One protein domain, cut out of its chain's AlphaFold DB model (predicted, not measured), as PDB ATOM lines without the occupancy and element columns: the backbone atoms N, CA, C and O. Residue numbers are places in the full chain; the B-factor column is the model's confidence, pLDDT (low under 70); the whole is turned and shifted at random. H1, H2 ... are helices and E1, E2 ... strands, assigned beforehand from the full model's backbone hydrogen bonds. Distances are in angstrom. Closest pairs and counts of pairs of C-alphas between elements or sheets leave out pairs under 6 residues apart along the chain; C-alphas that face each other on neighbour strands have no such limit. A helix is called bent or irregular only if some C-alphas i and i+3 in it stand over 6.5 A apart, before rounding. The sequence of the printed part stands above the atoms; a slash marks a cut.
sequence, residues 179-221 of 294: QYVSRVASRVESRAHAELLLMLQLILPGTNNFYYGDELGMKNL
ATOM      1  N   GLN A 179     -22.244  23.533 -32.652       72.56
ATOM      2  CA  GLN A 179     -23.659  23.341 -32.991       72.56
ATOM      3  C   GLN A 179     -24.514  24.618 -32.995       72.56
ATOM      4  O   GLN A 179     -25.604  24.609 -33.559       72.56
ATOM      5  N   TYR A 180     -24.047  25.697 -32.369       69.75
ATOM      6  CA  TYR A 180     -24.795  26.946 -32.212       69.75
ATOM      7  C   TYR A 180     -24.403  28.008 -33.241       69.75
ATOM      8  O   TYR A 180     -25.150  28.958 -33.466       69.75
ATOM      9  N   VAL A 181     -23.237  27.860 -33.873       70.62
ATOM     10  CA  VAL A 181     -22.735  28.801 -34.875       70.62
ATOM     11  C   VAL A 181     -22.867  28.232 -36.284       70.62
ATOM     12  O   VAL A 181     -22.714  27.037 -36.522       70.62
ATOM     13  N   SER A 182     -23.112  29.118 -37.251       72.62
ATOM     14  CA  SER A 182     -23.070  28.784 -38.681       72.62
ATOM     15  C   SER A 182     -21.744  28.100 -39.036       72.62
ATOM     16  O   SER A 182     -20.696  28.540 -38.561       72.62
ATOM     17  N   ARG A 183     -21.760  27.057 -39.875       77.31
ATOM     18  CA  ARG A 183     -20.555  26.292 -40.241       77.31
ATOM     19  C   ARG A 183     -19.484  27.175 -40.870       77.31
ATOM     20  O   ARG A 183     -19.801  28.104 -41.617       77.31
ATOM     21  N   VAL A 184     -18.212  26.842 -40.640       76.69
ATOM     22  CA  VAL A 184     -17.062  27.650 -41.089       76.69
ATOM     23  C   VAL A 184     -17.129  27.932 -42.592       76.69
ATOM     24  O   VAL A 184     -17.069  29.090 -42.998       76.69
ATOM     25  N   ALA A 185     -17.358  26.902 -43.415       75.56
ATOM     26  CA  ALA A 185     -17.452  27.027 -44.874       75.56
ATOM     27  C   ALA A 185     -18.646  27.867 -45.364       75.56
ATOM     28  O   ALA A 185     -18.620  28.362 -46.493       75.56
ATOM     29  N   SER A 186     -19.683  28.034 -44.539       76.31
ATOM     30  CA  SER A 186     -20.795  28.953 -44.807       76.31
ATOM     31  C   SER A 186     -20.406  30.387 -44.479       76.31
ATOM     32  O   SER A 186     -20.683  31.274 -45.272       76.31
ATOM     33  N   ARG A 187     -19.731  30.617 -43.343       77.50
ATOM     34  CA  ARG A 187     -19.333  31.964 -42.898       77.50
ATOM     35  C   ARG A 187     -18.290  32.606 -43.809       77.50
ATOM     36  O   ARG A 187     -18.355  33.802 -44.047       77.50
ATOM     37  N   VAL A 188     -17.340  31.819 -44.320       67.19
ATOM     38  CA  VAL A 188     -16.312  32.303 -45.268       67.19
ATOM     39  C   VAL A 188     -16.698  32.094 -46.735       67.19
ATOM     40  O   VAL A 188     -15.889  32.339 -47.628       67.19
ATOM     41  N   GLU A 189     -17.891  31.544 -46.977       70.81
ATOM     42  CA  GLU A 189     -18.470  31.197 -48.284       70.81
ATOM     43  C   GLU A 189     -17.602  30.315 -49.209       70.81
ATOM     44  O   GLU A 189     -17.994  29.991 -50.333       70.81
ATOM     45  N   SER A 190     -16.466  29.808 -48.730       64.25
ATOM     46  CA  SER A 190     -15.458  29.094 -49.512       64.25
ATOM     47  C   SER A 190     -14.927  27.879 -48.764       64.25
ATOM     48  O   SER A 190     -14.464  27.969 -47.627       64.25
ATOM     49  N   ARG A 191     -14.924  26.728 -49.443       71.56
ATOM     50  CA  ARG A 191     -14.346  25.495 -48.900       71.56
ATOM     51  C   ARG A 191     -12.836  25.620 -48.690       71.56
ATOM     52  O   ARG A 191     -12.354  25.265 -47.626       71.56
ATOM     53  N   ALA A 192     -12.114  26.176 -49.663       64.81
ATOM     54  CA  ALA A 192     -10.663  26.331 -49.571       64.81
ATOM     55  C   ALA A 192     -10.255  27.249 -48.404       64.81
ATOM     56  O   ALA A 192      -9.304  26.953 -47.690       64.81
ATOM     57  N   HIS A 193     -11.002  28.332 -48.155       66.25
ATOM     58  CA  HIS A 193     -10.741  29.197 -46.999       66.25
ATOM     59  C   HIS A 193     -11.070  28.500 -45.670       66.25
ATOM     60  O   HIS A 193     -10.338  28.675 -44.701       66.25
ATOM     61  N   ALA A 194     -12.121  27.674 -45.617       68.00
ATOM     62  CA  ALA A 194     -12.429  26.879 -44.428       68.00
ATOM     63  C   ALA A 194     -11.342  25.829 -44.132       68.00
ATOM     64  O   ALA A 194     -10.936  25.684 -42.983       68.00
ATOM     65  N   GLU A 195     -10.818  25.158 -45.162       73.25
ATOM     66  CA  GLU A 195      -9.694  24.216 -45.041       73.25
ATOM     67  C   GLU A 195      -8.421  24.913 -44.527       73.25
ATOM     68  O   GLU A 195      -7.727  24.371 -43.668       73.25
ATOM     69  N   LEU A 196      -8.146  26.144 -44.977       69.44
ATOM     70  CA  LEU A 196      -7.037  26.953 -44.456       69.44
ATOM     71  C   LEU A 196      -7.224  27.328 -42.981       69.44
ATOM     72  O   LEU A 196      -6.260  27.279 -42.220       69.44
ATOM     73  N   LEU A 197      -8.444  27.670 -42.559       71.25
ATOM     74  CA  LEU A 197      -8.744  27.939 -41.150       71.25
ATOM     75  C   LEU A 197      -8.594  26.676 -40.290       71.25
ATOM     76  O   LEU A 197      -8.043  26.739 -39.199       71.25
ATOM     77  N   LEU A 198      -8.989  25.508 -40.790       77.56
ATOM     78  CA  LEU A 198      -8.751  24.240 -40.093       77.56
ATOM     79  C   LEU A 198      -7.257  23.921 -39.972       77.56
ATOM     80  O   LEU A 198      -6.805  23.487 -38.913       77.56
ATOM     81  N   MET A 199      -6.474  24.180 -41.025       74.44
ATOM     82  CA  MET A 199      -5.016  24.050 -40.973       74.44
ATOM     83  C   MET A 199      -4.409  25.014 -39.949       74.44
ATOM     84  O   MET A 199      -3.542  24.612 -39.178       74.44
ATOM     85  N   LEU A 200      -4.886  26.260 -39.913       72.81
ATOM     86  CA  LEU A 200      -4.489  27.258 -38.924       72.81
ATOM     87  C   LEU A 200      -4.777  26.768 -37.502       72.81
ATOM     88  O   LEU A 200      -3.900  26.815 -36.651       72.81
ATOM     89  N   GLN A 201      -5.968  26.224 -37.258       79.00
ATOM     90  CA  GLN A 201      -6.325  25.660 -35.961       79.00
ATOM     91  C   GLN A 201      -5.362  24.532 -35.557       79.00
ATOM     92  O   GLN A 201      -4.868  24.519 -34.439       79.00
ATOM     93  N   LEU A 202      -4.988  23.639 -36.483       81.81
ATOM     94  CA  LEU A 202      -4.036  22.550 -36.213       81.81
ATOM     95  C   LEU A 202      -2.616  23.012 -35.851       81.81
ATOM     96  O   LEU A 202      -1.915  22.275 -35.157       81.81
ATOM     97  N   ILE A 203      -2.181  24.183 -36.324       79.88
ATOM     98  CA  ILE A 203      -0.841  24.720 -36.027       79.88
ATOM     99  C   ILE A 203      -0.813  25.609 -34.780       79.88
ATOM    100  O   ILE A 203       0.272  25.938 -34.300       79.88
ATOM    101  N   LEU A 204      -1.977  26.006 -34.254       78.19
ATOM    102  CA  LEU A 204      -2.045  26.800 -33.036       78.19
ATOM    103  C   LEU A 204      -1.700  25.938 -31.807       78.19
ATOM    104  O   LEU A 204      -2.133  24.787 -31.705       78.19
ATOM    105  N   PRO A 205      -0.912  26.470 -30.856       76.44
ATOM    106  CA  PRO A 205      -0.544  25.751 -29.645       76.44
ATOM    107  C   PRO A 205      -1.754  25.612 -28.721       76.44
ATOM    108  O   PRO A 205      -2.486  26.578 -28.513       76.44
ATOM    109  N   GLY A 206      -1.943  24.432 -28.132       80.12
ATOM    110  CA  GLY A 206      -3.045  24.154 -27.211       80.12
ATOM    111  C   GLY A 206      -3.884  22.955 -27.625       80.12
ATOM    112  O   GLY A 206      -3.400  22.025 -28.270       80.12
ATOM    113  N   THR A 207      -5.152  22.975 -27.224       82.94
ATOM    114  CA  THR A 207      -6.144  21.956 -27.577       82.94
ATOM    115  C   THR A 207      -7.026  22.446 -28.718       82.94
ATOM    116  O   THR A 207      -7.639  23.504 -28.631       82.94
ATOM    117  N   ASN A 208      -7.160  21.640 -29.767       81.06
ATOM    118  CA  ASN A 208      -8.022  21.955 -30.903       81.06
ATOM    119  C   ASN A 208      -9.367  21.236 -30.792       81.06
ATOM    120  O   ASN A 208      -9.397  20.025 -30.578       81.06
ATOM    121  N   ASN A 209     -10.465  21.975 -30.967       81.69
ATOM    122  CA  ASN A 209     -11.821  21.439 -31.023       81.69
ATOM    123  C   ASN A 209     -12.417  21.594 -32.430       81.69
ATOM    124  O   ASN A 209     -12.614  22.711 -32.916       81.69
ATOM    125  N   PHE A 210     -12.709  20.469 -33.079       80.38
ATOM    126  CA  PHE A 210     -13.265  20.427 -34.429       80.38
ATOM    127  C   PHE A 210     -14.726  20.001 -34.386       80.38
ATOM    128  O   PHE A 210     -15.060  18.949 -33.838       80.38
ATOM    129  N   TYR A 211     -15.593  20.788 -35.017       84.75
ATOM    130  CA  TYR A 211     -16.977  20.390 -35.209       84.75
ATOM    131  C   TYR A 211     -17.099  19.443 -36.400       84.75
ATOM    132  O   TYR A 211     -16.474  19.645 -37.441       84.75
ATOM    133  N   TYR A 212     -17.914  18.397 -36.250       82.19
ATOM    134  CA  TYR A 212     -18.046  17.368 -37.277       82.19
ATOM    135  C   TYR A 212     -18.451  17.977 -38.624       82.19
ATOM    136  O   TYR A 212     -19.364  18.809 -38.711       82.19
ATOM    137  N   GLY A 213     -17.809  17.522 -39.692       82.12
ATOM    138  CA  GLY A 213     -18.080  17.981 -41.043       82.12
ATOM    139  C   GLY A 213     -17.329  19.244 -41.446       82.12
ATOM    140  O   GLY A 213     -17.281  19.530 -42.646       82.12
ATOM    141  N   ASP A 214     -16.710  19.979 -40.517       80.31
ATOM    142  CA  ASP A 214     -15.854  21.109 -40.890       80.31
ATOM    143  C   ASP A 214     -14.626  20.604 -41.667       80.31
ATOM    144  O   ASP A 214     -14.277  21.191 -42.688       80.31
ATOM    145  N   GLU A 215     -14.075  19.436 -41.316       79.00
ATOM    146  CA  GLU A 215     -12.989  18.763 -42.047       79.00
ATOM    147  C   GLU A 215     -13.341  18.405 -43.501       79.00
ATOM    148  O   GLU A 215     -12.461  18.246 -44.346       79.00
ATOM    149  N   LEU A 216     -14.637  18.289 -43.802       82.62
ATOM    150  CA  LEU A 216     -15.156  18.046 -45.149       82.62
ATOM    151  C   LEU A 216     -15.548  19.345 -45.872       82.62
ATOM    152  O   LEU A 216     -15.950  19.303 -47.040       82.62
ATOM    153  N   GLY A 217     -15.471  20.490 -45.190       74.75
ATOM    154  CA  GLY A 217     -15.966  21.771 -45.678       74.75
ATOM    155  C   GLY A 217     -17.489  21.811 -45.798       74.75
ATOM    156  O   GLY A 217     -18.010  22.425 -46.734       74.75
ATOM    157  N   MET A 218     -18.214  21.124 -44.902       81.50
ATOM    158  CA  MET A 218     -19.678  21.134 -44.900       81.50
ATOM    159  C   MET A 218     -20.206  22.561 -44.725       81.50
ATOM    160  O   MET A 218     -19.756  23.318 -43.866       81.50
ATOM    161  N   LYS A 219     -21.199  22.913 -45.542       80.25
ATOM    162  CA  LYS A 219     -21.957  24.160 -45.423       80.25
ATOM    163  C   LYS A 219     -23.260  23.918 -44.666       80.25
ATOM    164  O   LYS A 219     -23.660  22.775 -44.438       80.25
ATOM    165  N   ASN A 220     -23.893  25.007 -44.249       77.00
ATOM    166  CA  ASN A 220     -25.218  24.986 -43.654       77.00
ATOM    167  C   ASN A 220     -26.186  24.341 -44.637       77.00
ATOM    168  O   ASN A 220     -25.989  24.388 -45.856       77.00
ATOM    169  N   LEU A 221     -27.230  23.744 -44.082       76.75
ATOM    170  CA  LEU A 221     -28.326  23.261 -44.893       76.75
ATOM    171  C   LEU A 221     -28.982  24.458 -45.604       76.75
ATOM    172  O   LEU A 221     -29.186  25.486 -44.960       76.75
TER     173      LEU A 221
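This is residues 179 to 221 of the 294 residues of the protein "Aamy domain-containing protein" of Necator americanus (UniProt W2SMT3). A single long helix, H2, makes one side of a small, plain fold, and the chain turns back after it and runs in extended form through E1 along the other side, like a bent loop with a helix as one limb. A short helix, H1, makes a corner at the first end of H2, and the stretch after E1, residues 210 to 221, has no named element and runs away from the turn between H2 and E1, with Leu 221 at its end 31.8 A from Pro 205 in that turn, C-alpha to C-alpha. The printed part has 43 residues, with two named helices and one named strand in the order H1, H2, E1; under half of the residues, 20 of 43, are in these elements. The class is mostly helix, and no two named strands pair. The whole is compact, with a radius of gyration of the C-alphas of 10.1 A, and the C-alphas span 31 by 21 by 14 A along their three main axes.

The printed part begins at Gln 179, and five residues lead to H1, residues 184 to 187. A tight link of 3 residues, 188 to 190, joins H1 to H2, residues 191 to 203. H1 and H2 touch only at the corner by their link, with 4 pairs of C-alphas within 8 A. The closest C-alphas of the two are those of Ala 185 and Ala 194, 5.0 A apart. H2 touches H1 with residues 191 to 194 alone, and the two centres are 11.2 A apart. A tight link of 3 residues, 204 to 206, then joins H2 to E1, residues 207 to 209. Between H2 and E1 there are 2 pairs of C-alphas within 8 A. The closest of them are the C-alphas of Gln 201 and Asn 208, 6.5 A apart, while the centres of H2 and E1 are 13.0 A apart. H1 and E1 are apart. E1 pairs with no named strand. In H2 every pair of O of residue i and N of residue i+4 is within hydrogen-bond range. H1, with 4 residues, is too short for such a pair; its one pair of O of residue i and N of residue i+3 is within range.

H1 runs from Val 184 to Arg 187, and its C-alpha 184 is at (-17.062, 27.650, -41.089). H2 runs from Arg 191 to Ile 203 and is the longest helix, with 13 residues and 18.7 A from first to last C-alpha. Its C-alpha 191 is at (-14.346, 25.495, -48.900) and its C-alpha 203 at (-0.841, 24.720, -36.027), with both x and z rising between these two points. E1 runs from Thr 207 to Asn 209, and C-alpha 209 is at (-11.821, 21.439, -31.023); from C-alpha 207 to C-alpha 209 both x and z fall. Neither helix is bent.

The two C-alphas farthest apart are those of Pro 205 and Leu 221, 31.8 A. The first and last printed C-alphas, those of Gln 179 and Leu 221, are 12.8 A apart. The printed part has no cut, and both links between named elements are tight. Residues 210 to 221 are a long stretch with no named element, and their C-alphas lie 4 to 15 A from the mean of all C-alphas. The mean pLDDT of the printed part is 75.9. Seven printed residues have a pLDDT under 70: residue 180, residue 188, residue 190, residues 192 to 194 and residue 196. The mean pLDDT is 77 for H1, 73 for H2 and 82 for E1.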